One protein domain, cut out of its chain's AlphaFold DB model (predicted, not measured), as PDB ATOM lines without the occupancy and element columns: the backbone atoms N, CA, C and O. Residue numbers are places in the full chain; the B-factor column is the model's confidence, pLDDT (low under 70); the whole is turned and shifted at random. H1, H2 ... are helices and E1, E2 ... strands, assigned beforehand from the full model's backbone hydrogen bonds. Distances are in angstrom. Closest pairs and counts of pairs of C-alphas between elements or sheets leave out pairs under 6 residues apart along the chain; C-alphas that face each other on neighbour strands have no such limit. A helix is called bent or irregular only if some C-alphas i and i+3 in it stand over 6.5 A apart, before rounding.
ATOM      1  N   HIS A 126     140.756 289.358 291.583       92.38
ATOM      2  CA  HIS A 126     141.674 288.274 291.937       92.38
ATOM      3  C   HIS A 126     141.100 286.945 291.452       92.38
ATOM      4  O   HIS A 126     139.986 286.592 291.828       92.38
ATOM      5  N   GLU A 127     141.837 286.206 290.616       90.19
ATOM      6  CA  GLU A 127     141.379 284.924 290.045       90.19
ATOM      7  C   GLU A 127     139.957 284.992 289.467       90.19
ATOM      8  O   GLU A 127     139.134 284.103 289.662       90.19
ATOM      9  N   GLN A 128     139.669 286.087 288.761       90.00
ATOM     10  CA  GLN A 128     138.364 286.394 288.173       90.00
ATOM     11  C   GLN A 128     137.227 286.657 289.173       90.00
ATOM     12  O   GLN A 128     136.131 286.977 288.725       90.00
ATOM     13  N   ASN A 129     137.457 286.649 290.481       92.38
ATOM     14  CA  ASN A 129     136.500 287.186 291.445       92.38
ATOM     15  C   ASN A 129     136.651 288.702 291.555       92.38
ATOM     16  O   ASN A 129     137.765 289.233 291.465       92.38
ATOM     17  N   LEU A 130     135.534 289.397 291.763       94.88
ATOM     18  CA  LEU A 130     135.528 290.849 291.903       94.88
ATOM     19  C   LEU A 130     135.635 291.286 293.361       94.88
ATOM     20  O   LEU A 130     135.079 290.664 294.270       94.88
ATOM     21  N   GLN A 131     136.351 292.387 293.564       96.06
ATOM     22  CA  GLN A 131     136.394 293.083 294.836       96.06
ATOM     23  C   GLN A 131     135.006 293.646 295.173       96.06
ATOM     24  O   GLN A 131     134.316 294.207 294.323       96.06
ATOM     25  N   VAL A 132     134.601 293.516 296.434       95.81
ATOM     26  CA  VAL A 132     133.300 293.992 296.942       95.81
ATOM     27  C   VAL A 132     133.441 294.902 298.158       95.81
ATOM     28  O   VAL A 132     132.500 295.593 298.551       95.81
ATOM     29  N   GLY A 133     134.633 294.957 298.745       95.19
ATOM     30  CA  GLY A 133     134.913 295.849 299.852       95.19
ATOM     31  C   GLY A 133     136.380 295.907 300.225       95.19
ATOM     32  O   GLY A 133     137.265 295.498 299.470       95.19
ATOM     33  N   TRP A 134     136.597 296.453 301.409       96.06
ATOM     34  CA  TRP A 134     137.883 296.715 302.026       96.06
ATOM     35  C   TRP A 134     137.845 296.214 303.459       96.06
ATOM     36  O   TRP A 134     136.834 296.394 304.142       96.06
ATOM     37  N   ARG A 135     138.939 295.617 303.917       95.69
ATOM     38  CA  ARG A 135     139.159 295.235 305.308       95.69
ATOM     39  C   ARG A 135     140.267 296.104 305.875       95.69
ATOM     40  O   ARG A 135     141.391 296.092 305.388       95.69
ATOM     41  N   ALA A 136     139.943 296.862 306.908       95.44
ATOM     42  CA  ALA A 136     140.926 297.679 307.597       95.44
ATOM     43  C   ALA A 136     141.774 296.845 308.566       95.44
ATOM     44  O   ALA A 136     141.243 296.069 309.366       95.44
ATOM     45  N   LEU A 137     143.082 297.073 308.533       94.69
ATOM     46  CA  LEU A 137     144.072 296.439 309.396       94.69
ATOM     47  C   LEU A 137     144.370 297.288 310.633       94.69
ATOM     48  O   LEU A 137     144.100 298.490 310.676       94.69
ATOM     49  N   GLU A 138     144.984 296.673 311.645       93.69
ATOM     50  CA  GLU A 138     145.426 297.382 312.853       93.69
ATOM     51  C   GLU A 138     146.509 298.433 312.564       93.69
ATOM     52  O   GLU A 138     146.583 299.442 313.265       93.69
ATOM     53  N   SER A 139     147.302 298.246 311.501       93.50
ATOM     54  CA  SER A 139     148.270 299.240 311.009       93.50
ATOM     55  C   SER A 139     147.604 300.525 310.497       93.50
ATOM     56  O   SER A 139     148.253 301.566 310.393       93.50
ATOM     57  N   GLY A 140     146.304 300.466 310.191       91.94
ATOM     58  CA  GLY A 140     145.567 301.519 309.506       91.94
ATOM     59  C   GLY A 140     145.631 301.434 307.980       91.94
ATOM     60  O   GLY A 140     145.125 302.353 307.334       91.94
ATOM     61  N   ASP A 141     146.237 300.379 307.428       94.62
ATOM     62  CA  ASP A 141     146.137 300.022 306.010       94.62
ATOM     63  C   ASP A 141     144.804 299.322 305.711       94.62
ATOM     64  O   ASP A 141     144.083 298.906 306.623       94.62
ATOM     65  N   GLU A 142     144.465 299.194 304.431       95.44
ATOM     66  CA  GLU A 142     143.255 298.515 303.970       95.44
ATOM     67  C   GLU A 142     143.601 297.474 302.902       95.44
ATOM     68  O   GLU A 142     144.283 297.776 301.925       95.44
ATOM     69  N   GLU A 143     143.105 296.250 303.059       96.31
ATOM     70  CA  GLU A 143     143.264 295.182 302.069       96.31
ATOM     71  C   GLU A 143     141.933 294.905 301.344       96.31
ATOM     72  O   GLU A 143     140.852 295.094 301.921       96.31
ATOM     73  N   PRO A 144     141.965 294.496 300.067       97.06
ATOM     74  CA  PRO A 144     140.763 294.219 299.296       97.06
ATOM     75  C   PRO A 144     140.074 292.935 299.771       97.06
ATOM     76  O   PRO A 144     140.710 291.921 300.053       97.06
ATOM     77  N   VAL A 145     138.741 292.976 299.804       97.31
ATOM     78  CA  VAL A 145     137.888 291.809 300.059       97.31
ATOM     79  C   VAL A 145     137.170 291.433 298.772       97.31
ATOM     80  O   VAL A 145     136.487 292.265 298.167       97.31
ATOM     81  N   PHE A 146     137.296 290.171 298.384       96.88
ATOM     82  CA  PHE A 146     136.719 289.601 297.173       96.88
ATOM     83  C   PHE A 146     135.537 288.698 297.507       96.88
ATOM     84  O   PHE A 146     135.443 288.163 298.613       96.88
ATOM     85  N   TRP A 147     134.646 288.517 296.538       95.12
ATOM     86  CA  TRP A 147     133.531 287.581 296.635       95.12
ATOM     87  C   TRP A 147     133.778 286.400 295.696       95.12
ATOM     88  O   TRP A 147     133.861 286.575 294.488       95.12
ATOM     89  N   ASP A 148     133.904 285.202 296.270       93.81
ATOM     90  CA  ASP A 148     133.842 283.941 295.532       93.81
ATOM     91  C   ASP A 148     132.393 283.455 295.457       93.81
ATOM     92  O   ASP A 148     131.807 283.095 296.481       93.81
ATOM     93  N   ALA A 149     131.803 283.477 294.263       89.75
ATOM     94  CA  ALA A 149     130.432 283.019 294.044       89.75
ATOM     95  C   ALA A 149     130.302 281.498 293.892       89.75
ATOM     96  O   ALA A 149     129.181 281.004 293.780       89.75
ATOM     97  N   TRP A 150     131.419 280.762 293.887       88.44
ATOM     98  CA  TRP A 150     131.445 279.335 293.579       88.44
ATOM     99  C   TRP A 150     132.336 278.546 294.538       88.44
ATOM    100  O   TRP A 150     133.183 277.742 294.133       88.44
ATOM    101  N   VAL A 151     132.111 278.724 295.835       88.56
ATOM    102  CA  VAL A 151     132.748 277.900 296.855       88.56
ATOM    103  C   VAL A 151     132.188 276.485 296.778       88.56
ATOM    104  O   VAL A 151     131.006 276.233 297.014       88.56
ATOM    105  N   ARG A 152     133.075 275.543 296.460       84.25
ATOM    106  CA  ARG A 152     132.760 274.121 296.360       84.25
ATOM    107  C   ARG A 152     132.678 273.502 297.757       84.25
ATOM    108  O   ARG A 152     133.702 273.333 298.415       84.25
ATOM    109  N   ALA A 153     131.478 273.111 298.185       78.94
ATOM    110  CA  ALA A 153     131.266 272.427 299.462       78.94
ATOM    111  C   ALA A 153     130.424 271.146 299.318       78.94
ATOM    112  O   ALA A 153     129.511 271.105 298.484       78.94
ATOM    113  N   PRO A 154     130.693 270.103 300.129       71.94
ATOM    114  CA  PRO A 154     129.834 268.928 300.191       71.94
ATOM    115  C   PRO A 154     128.425 269.326 300.629       71.94
ATOM    116  O   PRO A 154     128.257 270.074 301.594       71.94
ATOM    117  N   HIS A 155     127.402 268.807 299.957       68.25
ATOM    118  CA  HIS A 155     126.029 269.087 300.352       68.25
ATOM    119  C   HIS A 155     125.698 268.418 301.705       68.25
ATOM    120  O   HIS A 155     125.868 267.204 301.850       68.25
ATOM    121  N   PRO A 156     125.139 269.152 302.684       67.31
ATOM    122  CA  PRO A 156     124.943 268.656 304.049       67.31
ATOM    123  C   PRO A 156     123.952 267.485 304.159       67.31
ATOM    124  O   PRO A 156     124.100 266.643 305.040       67.31
ATOM    125  N   LEU A 157     122.958 267.394 303.264       64.44
ATOM    126  CA  LEU A 157     122.018 266.255 303.221       64.44
ATOM    127  C   LEU A 157     122.553 265.020 302.472       64.44
ATOM    128  O   LEU A 157     121.887 263.990 302.470       64.44
ATOM    129  N   TRP A 158     123.732 265.102 301.843       64.88
ATOM    130  CA  TRP A 158     124.370 263.984 301.135       64.88
ATOM    131  C   TRP A 158     125.608 263.511 301.899       64.88
ATOM    132  O   TRP A 158     126.717 263.472 301.369       64.88
ATOM    133  N   ALA A 159     125.411 263.172 303.178       57.41
ATOM    134  CA  ALA A 159     126.448 262.561 304.001       57.41
ATOM    135  C   ALA A 159     127.023 261.316 303.302       57.41
ATOM    136  O   ALA A 159     126.284 260.547 302.686       57.41
ATOM    137  N   ALA A 160     128.346 261.151 303.399       57.34
ATOM    138  CA  ALA A 160     129.130 260.100 302.756       57.34
ATOM    139  C   ALA A 160     128.523 258.711 303.009       57.34
ATOM    140  O   ALA A 160     128.719 258.131 304.075       57.34
ATOM    141  N   GLY A 161     127.753 258.191 302.055       59.16
ATOM    142  CA  GLY A 161     127.090 256.912 302.271       59.16
ATOM    143  C   GLY A 161     126.309 256.333 301.106       59.16
ATOM    144  O   GLY A 161     126.291 255.112 301.019       59.16
ATOM    145  N   ASP A 162     125.678 257.132 300.232       57.56
ATOM    146  CA  ASP A 162     124.594 256.527 299.437       57.56
ATOM    147  C   ASP A 162     124.303 257.087 298.033       57.56
ATOM    148  O   ASP A 162     123.148 257.062 297.629       57.56
ATOM    149  N   LEU A 163     125.291 257.568 297.259       53.84
ATOM    150  CA  LEU A 163     125.142 257.776 295.800       53.84
ATOM    151  C   LEU A 163     126.497 257.737 295.062       53.84
ATOM    152  O   LEU A 163     127.500 258.225 295.579       53.84
ATOM    153  N   ASP A 164     126.492 257.236 293.820       61.19
ATOM    154  CA  ASP A 164     127.634 257.100 292.890       61.19
ATOM    155  C   ASP A 164     128.316 258.428 292.463       61.19
ATOM    156  O   ASP A 164     129.257 258.406 291.671       61.19
ATOM    157  N   ALA A 165     127.893 259.590 292.980       55.12
ATOM    158  CA  ALA A 165     128.572 260.868 292.749       55.12
ATOM    159  C   ALA A 165     128.324 261.882 293.887       55.12
ATOM    160  O   ALA A 165     127.186 262.024 294.351       55.12
ATOM    161  N   PRO A 166     129.355 262.631 294.332       57.28
ATOM    162  CA  PRO A 166     129.169 263.753 295.242       57.28
ATOM    163  C   PRO A 166     128.422 264.879 294.525       57.28
ATOM    164  O   PRO A 166     128.914 265.437 293.549       57.28
ATOM    165  N   LYS A 167     127.249 265.243 295.041       65.56
ATOM    166  CA  LYS A 167     126.517 266.427 294.590       65.56
ATOM    167  C   LYS A 167     127.021 267.653 295.347       65.56
ATOM    168  O   LYS A 167     126.936 267.715 296.576       65.56
ATOM    169  N   TRP A 168     127.565 268.604 294.603       67.69
ATOM    170  CA  TRP A 168     128.094 269.865 295.117       67.69
ATOM    171  C   TRP A 168     127.006 270.936 295.114       67.69
ATOM    172  O   TRP A 168     126.091 270.899 294.292       67.69
ATOM    173  N   ILE A 169     127.106 271.894 296.033       67.75
ATOM    174  CA  ILE A 169     126.301 273.120 295.999       67.75
ATOM    175  C   ILE A 169     127.197 274.307 295.712       67.75
ATOM    176  O   ILE A 169     128.326 274.361 296.202       67.75
ATOM    177  N   SER A 170     126.682 275.246 294.918       75.75
ATOM    178  CA  SER A 170     127.306 276.554 294.790       75.75
ATOM    179  C   SER A 170     127.038 277.345 296.058       75.75
ATOM    180  O   SER A 170     125.889 277.662 296.369       75.75
ATOM    181  N   LEU A 171     128.104 277.627 296.798       84.88
ATOM    182  CA  LEU A 171     128.066 278.534 297.928       84.88
ATOM    183  C   LEU A 171     128.841 279.801 297.595       84.88
ATOM    184  O   LEU A 171     129.746 279.806 296.768       84.88
ATOM    185  N   SER A 172     128.516 280.874 298.294       90.75
ATOM    186  CA  SER A 172     129.254 282.124 298.243       90.75
ATOM    187  C   SER A 172     130.047 282.340 299.519       90.75
ATOM    188  O   SER A 172     129.567 282.027 300.608       90.75
ATOM    189  N   ALA A 173     131.236 282.919 299.406       94.25
ATOM    190  CA  ALA A 173     131.986 283.401 300.556       94.25
ATOM    191  C   ALA A 173     132.806 284.639 300.200       94.25
ATOM    192  O   ALA A 173     133.120 284.897 299.037       94.25
ATOM    193  N   LEU A 174     133.179 285.386 301.233       96.56
ATOM    194  CA  LEU A 174     134.132 286.473 301.119       96.56
ATOM    195  C   LEU A 174     135.509 285.988 301.541       96.56
ATOM    196  O   LEU A 174     135.647 285.228 302.504       96.56
ATOM    197  N   TYR A 175     136.526 286.455 300.832       97.50
ATOM    198  CA  TYR A 175     137.906 286.117 301.125       97.50
ATOM    199  C   TYR A 175     138.828 287.316 300.923       97.50
ATOM    200  O   TYR A 175     138.508 288.268 300.204       97.50
ATOM    201  N   ARG A 176     139.985 287.241 301.570       96.56
ATOM    202  CA  ARG A 176     141.148 288.090 301.314       96.56
ATOM    203  C   ARG A 176     142.276 287.246 300.731       96.56
ATOM    204  O   ARG A 176     142.218 286.018 300.773       96.56
ATOM    205  N   VAL A 177     143.274 287.909 300.170       96.31
ATOM    206  CA  VAL A 177     144.459 287.246 299.623       96.31
ATOM    207  C   VAL A 177     145.569 287.353 300.660       96.31
ATOM    208  O   VAL A 177     145.858 288.459 301.110       96.31
ATOM    209  N   ASP A 178     146.132 286.221 301.074       94.62
ATOM    210  CA  ASP A 178     147.250 286.196 302.017       94.62
ATOM    211  C   ASP A 178     148.591 286.545 301.342       94.62
ATOM    212  O   ASP A 178     148.664 286.800 300.135       94.62
ATOM    213  N   ASP A 179     149.668 286.572 302.130       92.88
ATOM    214  CA  ASP A 179     151.010 286.932 301.655       92.88
ATOM    215  C   ASP A 179     151.564 285.952 300.598       92.88
ATOM    216  O   ASP A 179     152.426 286.329 299.799       92.88
ATOM    217  N   ASP A 180     151.052 284.718 300.562       93.62
ATOM    218  CA  ASP A 180     151.415 283.684 299.587       93.62
ATOM    219  C   ASP A 180     150.550 283.753 298.312       93.62
ATOM    220  O   ASP A 180     150.762 282.991 297.361       93.62
ATOM    221  N   GLY A 181     149.590 284.680 298.257       91.81
ATOM    222  CA  GLY A 181     148.656 284.819 297.143       91.81
ATOM    223  C   GLY A 181     147.487 283.831 297.192       91.81
ATOM    224  O   GLY A 181     146.807 283.647 296.183       91.81
ATOM    225  N   LEU A 182     147.256 283.168 298.326       94.50
ATOM    226  CA  LEU A 182     146.185 282.195 298.505       94.50
ATOM    227  C   LEU A 182     144.926 282.851 299.082       94.50
ATOM    228  O   LEU A 182     144.957 283.911 299.707       94.50
ATOM    229  N   ARG A 183     143.776 282.205 298.854       95.88
ATOM    230  CA  ARG A 183     142.489 282.663 299.394       95.88
ATOM    231  C   ARG A 183     142.384 282.322 300.878       95.88
ATOM    232  O   ARG A 183     142.358 281.147 301.240       95.88
ATOM    233  N   GLU A 184     142.176 283.335 301.707       96.25
ATOM    234  CA  GLU A 184     141.781 283.191 303.104       96.25
ATOM    235  C   GLU A 184     140.330 283.652 303.279       96.25
ATOM    236  O   GLU A 184     140.015 284.844 303.218       96.25
ATOM    237  N   TYR A 185     139.421 282.695 303.470       96.62
ATOM    238  CA  TYR A 185     137.999 282.983 303.637       96.62
ATOM    239  C   TYR A 185     137.718 283.639 304.989       96.62
ATOM    240  O   TYR A 185     137.976 283.062 306.043       96.62
ATOM    241  N   ILE A 186     137.121 284.830 304.943       96.56
ATOM    242  CA  ILE A 186     136.731 285.608 306.127       96.56
ATOM    243  C   ILE A 186     135.258 285.404 306.496       96.56
ATOM    244  O   ILE A 186     134.807 285.857 307.546       96.56
ATOM    245  N   THR A 187     134.492 284.708 305.653       95.31
ATOM    246  CA  THR A 187     133.152 284.209 305.980       95.31
ATOM    247  C   THR A 187     133.086 282.703 305.742       95.31
ATOM    248  O   THR A 187     133.753 282.201 304.834       95.31
ATOM    249  N   PRO A 188     132.243 281.958 306.477       92.88
ATOM    250  CA  PRO A 188     131.855 280.629 306.028       92.88
ATOM    251  C   PRO A 188     131.116 280.725 304.687       92.88
ATOM    252  O   PRO A 188     130.572 281.772 304.324       92.88
ATOM    253  N   ALA A 189     131.092 279.611 303.964       91.44
ATOM    254  CA  ALA A 189     130.365 279.494 302.713       91.44
ATOM    255  C   ALA A 189     128.849 279.441 302.977       91.44
ATOM    256  O   ALA A 189     128.394 278.675 303.831       91.44
ATOM    257  N   VAL A 190     128.071 280.255 302.263       89.75
ATOM    258  CA  VAL A 190     126.611 280.370 302.421       89.75
ATOM    259  C   VAL A 190     125.882 280.118 301.114       89.75
ATOM    260  O   VAL A 190     126.354 280.487 300.041       89.75
ATOM    261  N   ASP A 191     124.718 279.485 301.206       86.50
ATOM    262  CA  ASP A 191     123.870 279.224 300.050       86.50
ATOM    263  C   ASP A 191     123.034 280.472 299.743       86.50
ATOM    264  O   ASP A 191     122.206 280.897 300.553       86.50
ATOM    265  N   LEU A 192     123.282 281.067 298.577       81.31
ATOM    266  CA  LEU A 192     122.521 282.208 298.064       81.31
ATOM    267  C   LEU A 192     121.507 281.795 296.985       81.31
ATOM    268  O   LEU A 192     120.833 282.653 296.409       81.31
ATOM    269  N   SER A 193     121.369 280.495 296.705       73.69
ATOM    270  CA  SER A 193     120.452 279.993 295.688       73.69
ATOM    271  C   SER A 193     118.992 280.338 296.017       73.69
ATOM    272  O   SER A 193     118.554 280.379 297.168       73.69
ATOM    273  N   GLY A 194     118.217 280.666 294.977       67.12
ATOM    274  CA  GLY A 194     116.792 280.990 295.104       67.12
ATOM    275  C   GLY A 194     116.473 282.376 295.676       67.12
ATOM    276  O   GLY A 194     115.299 282.688 295.886       67.12
ATOM    277  N   ARG A 195     117.477 283.227 295.913       67.81
ATOM    278  CA  ARG A 195     117.265 284.590 296.412       67.81
ATOM    279  C   ARG A 195     117.028 285.574 295.259       67.81
ATOM    280  O   ARG A 195     117.693 285.491 294.225       67.81
ATOM    281  N   PRO A 196     116.100 286.536 295.408       60.41
ATOM    282  CA  PRO A 196     116.040 287.669 294.498       60.41
ATOM    283  C   PRO A 196     117.328 288.491 294.632       60.41
ATOM    284  O   PRO A 196     117.848 288.652 295.735       60.41
ATOM    285  N   SER A 197     117.823 289.031 293.514       60.72
ATOM    286  CA  SER A 197     118.961 289.959 293.505       60.72
ATOM    287  C   SER A 197     118.770 291.047 294.562       60.72
ATOM    288  O   SER A 197     117.673 291.612 294.647       60.72
ATOM    289  N   ALA A 198     119.818 291.350 295.334       57.25
ATOM    290  CA  ALA A 198     119.751 292.350 296.391       57.25
ATOM    291  C   ALA A 198     119.145 293.667 295.852       57.25
ATOM    292  O   ALA A 198     119.568 294.159 294.802       57.25
ATOM    293  N   PRO A 199     118.152 294.265 296.541       54.81
ATOM    294  CA  PRO A 199     117.500 295.497 296.084       54.81
ATOM    295  C   PRO A 199     118.446 296.707 296.115       54.81
ATOM    296  O   PRO A 199     118.153 297.748 295.527       54.81
ATOM    297  N   ARG A 200     119.572 296.565 296.819       68.00
ATOM    298  CA  ARG A 200     120.626 297.554 296.994       68.00
ATOM    299  C   ARG A 200     121.960 296.921 296.641       68.00
ATOM    300  O   ARG A 200     122.298 295.860 297.147       68.00
ATOM    301  N   THR A 201     122.692 297.581 295.760       61.50
ATOM    302  CA  THR A 201     123.990 297.119 295.250       61.50
ATOM    303  C   THR A 201     125.171 297.641 296.060       61.50
ATOM    304  O   THR A 201     126.306 297.288 295.771       61.50
ATOM    305  N   ASP A 202     124.905 298.532 297.014       70.88
ATOM    306  CA  ASP A 202     125.879 299.150 297.912       70.88
ATOM    307  C   ASP A 202     126.031 298.386 299.240       70.88
ATOM    308  O   ASP A 202     126.684 298.869 300.164       70.88
ATOM    309  N   VAL A 203     125.406 297.210 299.355       80.00
ATOM    310  CA  VAL A 203     125.411 296.375 300.558       80.00
ATOM    311  C   VAL A 203     125.634 294.921 300.152       80.00
ATOM    312  O   VAL A 203     125.114 294.467 299.133       80.00
ATOM    313  N   LEU A 204     126.393 294.188 300.965       86.06
ATOM    314  CA  LEU A 204     126.504 292.737 300.840       86.06
ATOM    315  C   LEU A 204     125.138 292.060 301.071       86.06
ATOM    316  O   LEU A 204     124.319 292.592 301.827       86.06
ATOM    317  N   PRO A 205     124.903 290.865 300.500       87.62
ATOM    318  CA  PRO A 205     123.790 290.011 300.908       87.62
ATOM    319  C   PRO A 205     123.740 289.835 302.431       87.62
ATOM    320  O   PRO A 205     124.777 289.651 303.078       87.62
ATOM    321  N   GLU A 206     122.535 289.876 303.005       88.38
ATOM    322  CA  GLU A 206     122.318 289.776 304.456       88.38
ATOM    323  C   GLU A 206     122.908 288.482 305.028       88.38
ATOM    324  O   GLU A 206     123.455 288.472 306.126       88.38
ATOM    325  N   GLU A 207     122.871 287.402 304.256       89.38
ATOM    326  CA  GLU A 207     123.424 286.101 304.611       89.38
ATOM    327  C   GLU A 207     124.933 286.201 304.824       89.38
ATOM    328  O   GLU A 207     125.402 285.879 305.912       89.38
ATOM    329  N   LEU A 208     125.673 286.734 303.841       90.38
ATOM    330  CA  LEU A 208     127.121 286.945 303.944       90.38
ATOM    331  C   LEU A 208     127.467 287.881 305.105       90.38
ATOM    332  O   LEU A 208     128.402 287.620 305.859       90.38
ATOM    333  N   TRP A 209     126.686 288.948 305.288       92.31
ATOM    334  CA  TRP A 209     126.889 289.887 306.389       92.31
ATOM    335  C   TRP A 209     126.652 289.242 307.765       92.31
ATOM    336  O   TRP A 209     127.443 289.413 308.694       92.31
ATOM    337  N   SER A 210     125.572 288.478 307.914       92.62
ATOM    338  CA  SER A 210     125.168 287.876 309.190       92.62
ATOM    339  C   SER A 210     126.151 286.809 309.677       92.62
ATOM    340  O   SER A 210     126.422 286.739 310.880       92.62
ATOM    341  N   VAL A 211     126.743 286.041 308.758       94.31
ATOM    342  CA  VAL A 211     127.725 284.998 309.092       94.31
ATOM    343  C   VAL A 211     129.155 285.518 309.227       94.31
ATOM    344  O   VAL A 211     130.015 284.801 309.738       94.31
ATOM    345  N   MET A 212     129.433 286.743 308.774       96.12
ATOM    346  CA  MET A 212     130.753 287.354 308.909       96.12
ATOM    347  C   MET A 212     131.119 287.517 310.396       96.12
ATOM    348  O   MET A 212     130.303 288.029 311.167       96.12
ATOM    349  N   PRO A 213     132.325 287.123 310.842       96.69
ATOM    350  CA  PRO A 213     132.758 287.332 312.219       96.69
ATOM    351  C   PRO A 213     132.639 288.801 312.639       96.69
ATOM    352  O   PRO A 213     132.812 289.714 311.835       96.69
ATOM    353  N   GLU A 214     132.352 289.061 313.915       96.25
ATOM    354  CA  GLU A 214     132.112 290.432 314.382       96.25
ATOM    355  C   GLU A 214     133.317 291.360 314.162       96.25
ATOM    356  O   GLU A 214     133.137 292.514 313.770       96.25
ATOM    357  N   GLN A 215     134.532 290.854 314.380       96.00
ATOM    358  CA  GLN A 215     135.765 291.593 314.111       96.00
ATOM    359  C   GLN A 215     135.861 291.997 312.636       96.00
ATOM    360  O   GLN A 215     136.137 293.158 312.338       96.00
ATOM    361  N   GLU A 216     135.546 291.067 311.735       96.75
ATOM    362  CA  GLU A 216     135.558 291.290 310.291       96.75
ATOM    363  C   GLU A 216     134.496 292.312 309.876       96.75
ATOM    364  O   GLU A 216     134.812 293.284 309.196       96.75
ATOM    365  N   ARG A 217     133.269 292.215 310.403       95.38
ATOM    366  CA  ARG A 217     132.219 293.221 310.152       95.38
ATOM    367  C   ARG A 217     132.619 294.631 310.578       95.38
ATOM    368  O   ARG A 217     132.265 295.595 309.910       95.38
ATOM    369  N   ARG A 218     133.323 294.770 311.708       94.44
ATOM    370  CA  ARG A 218     133.799 296.072 312.212       94.44
ATOM    371  C   ARG A 218     134.954 296.637 311.379       94.44
ATOM    372  O   ARG A 218     135.186 297.850 311.416       94.44
ATOM    373  N   ALA A 219     135.700 295.779 310.689       95.06
ATOM    374  CA  ALA A 219     136.801 296.155 309.809       95.06
ATOM    375  C   ALA A 219     136.358 296.358 308.351       95.06
ATOM    376  O   ALA A 219     137.036 297.072 307.614       95.06
ATOM    377  N   PHE A 220     135.233 295.764 307.951       95.44
ATOM    378  CA  PHE A 220     134.732 295.786 306.584       95.44
ATOM    379  C   PHE A 220     134.109 297.133 306.196       95.44
ATOM    380  O   PHE A 220     133.305 297.711 306.927       95.44
ATOM    381  N   THR A 221     134.420 297.595 304.987       94.25
ATOM    382  CA  THR A 221     133.752 298.712 304.316       94.25
ATOM    383  C   THR A 221     133.441 298.329 302.871       94.25
ATOM    384  O   THR A 221     134.334 297.920 302.135       94.25
ATOM    385  N   HIS A 222     132.188 298.483 302.437       93.81
ATOM    386  CA  HIS A 222     131.801 298.203 301.050       93.81
ATOM    387  C   HIS A 222     132.532 299.135 300.069       93.81
ATOM    388  O   HIS A 222     132.805 300.290 300.402       93.81
ATOM    389  N   VAL A 223     132.822 298.665 298.850       92.38
ATOM    390  CA  VAL A 223     133.607 299.448 297.878       92.38
ATOM    391  C   VAL A 223     132.944 300.786 297.528       92.38
ATOM    392  O   VAL A 223     133.626 301.800 297.440       92.38
TER     393      VAL A 223
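This is residues 126 to 223 of the 284 residues of the protein "Hypothetical protein" of Haptolina ericina (UniProt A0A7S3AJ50). One strongly twisted antiparallel sheet, with its three longest strands E1, E2 and E3 bent along their length, forms the body; the hairpin of E2 and E3 runs out into a loop whose residues 159 to 165 stick out free. Two short helices, H1 and H2, only graze the sheet, after a long loop of residues 186 to 205. The 98 printed residues hold E1, E2, E3, E4, H1, H2 and E5 in that order, class mixed, with sheet order E4, E3, E2, E1, E5. The whole is only just compact, close to loose, with a radius of gyration of the C-alphas of 15.1 A and spans of 51 by 36 by 26 A.

Find C-alpha 142 at (143.255, 298.515, 303.970); from there E2 runs 32.7 A to residue 154, bending by 63 degrees at 149. E3 is residues 168 to 177, 24.3 A; E1 is 129 to 136, 19.8 A. Short E4 is 183 to 185, H1 206 to 211, H2 214 to 219, and E5 220 to 222, ending at (131.801, 298.203, 301.050).

E1 to E4 form a meander, each strand the antiparallel neighbour of the one before. Look at N 148 and O 173, 2.9 A, between E2 and E3; N 143 and O 135, 2.9 A, between E2 and E1; N 184 and O 176, 2.8 A, between E4 and E3; and N 134 and O 221, 2.8 A, between E1 and E5. H1 grazes the sheet with residues 207 to 211, the closest C-alphas of H1 and E3 being Leu 208 and Ala 173, 6.9 A. H2 grazes it with 214 to 219; its closest C-alpha to E1 is Ala 219, 4.9 A from that of Ala 136. H1 and H2 are close but not clearly touching, their closest C-alphas, Trp 209 and Arg 217, 7.3 A apart. In both helices every O i to N i+4 pair is within hydrogen-bond range.

The C-alphas farthest apart, Gly 140 and Asp 164, are 50.7 A apart. The printed part has no cut; the links E2 to E3 and E4 to H1 are long. The model's pLDDT is under 70 at residues 155 to 169 and 194 to 201.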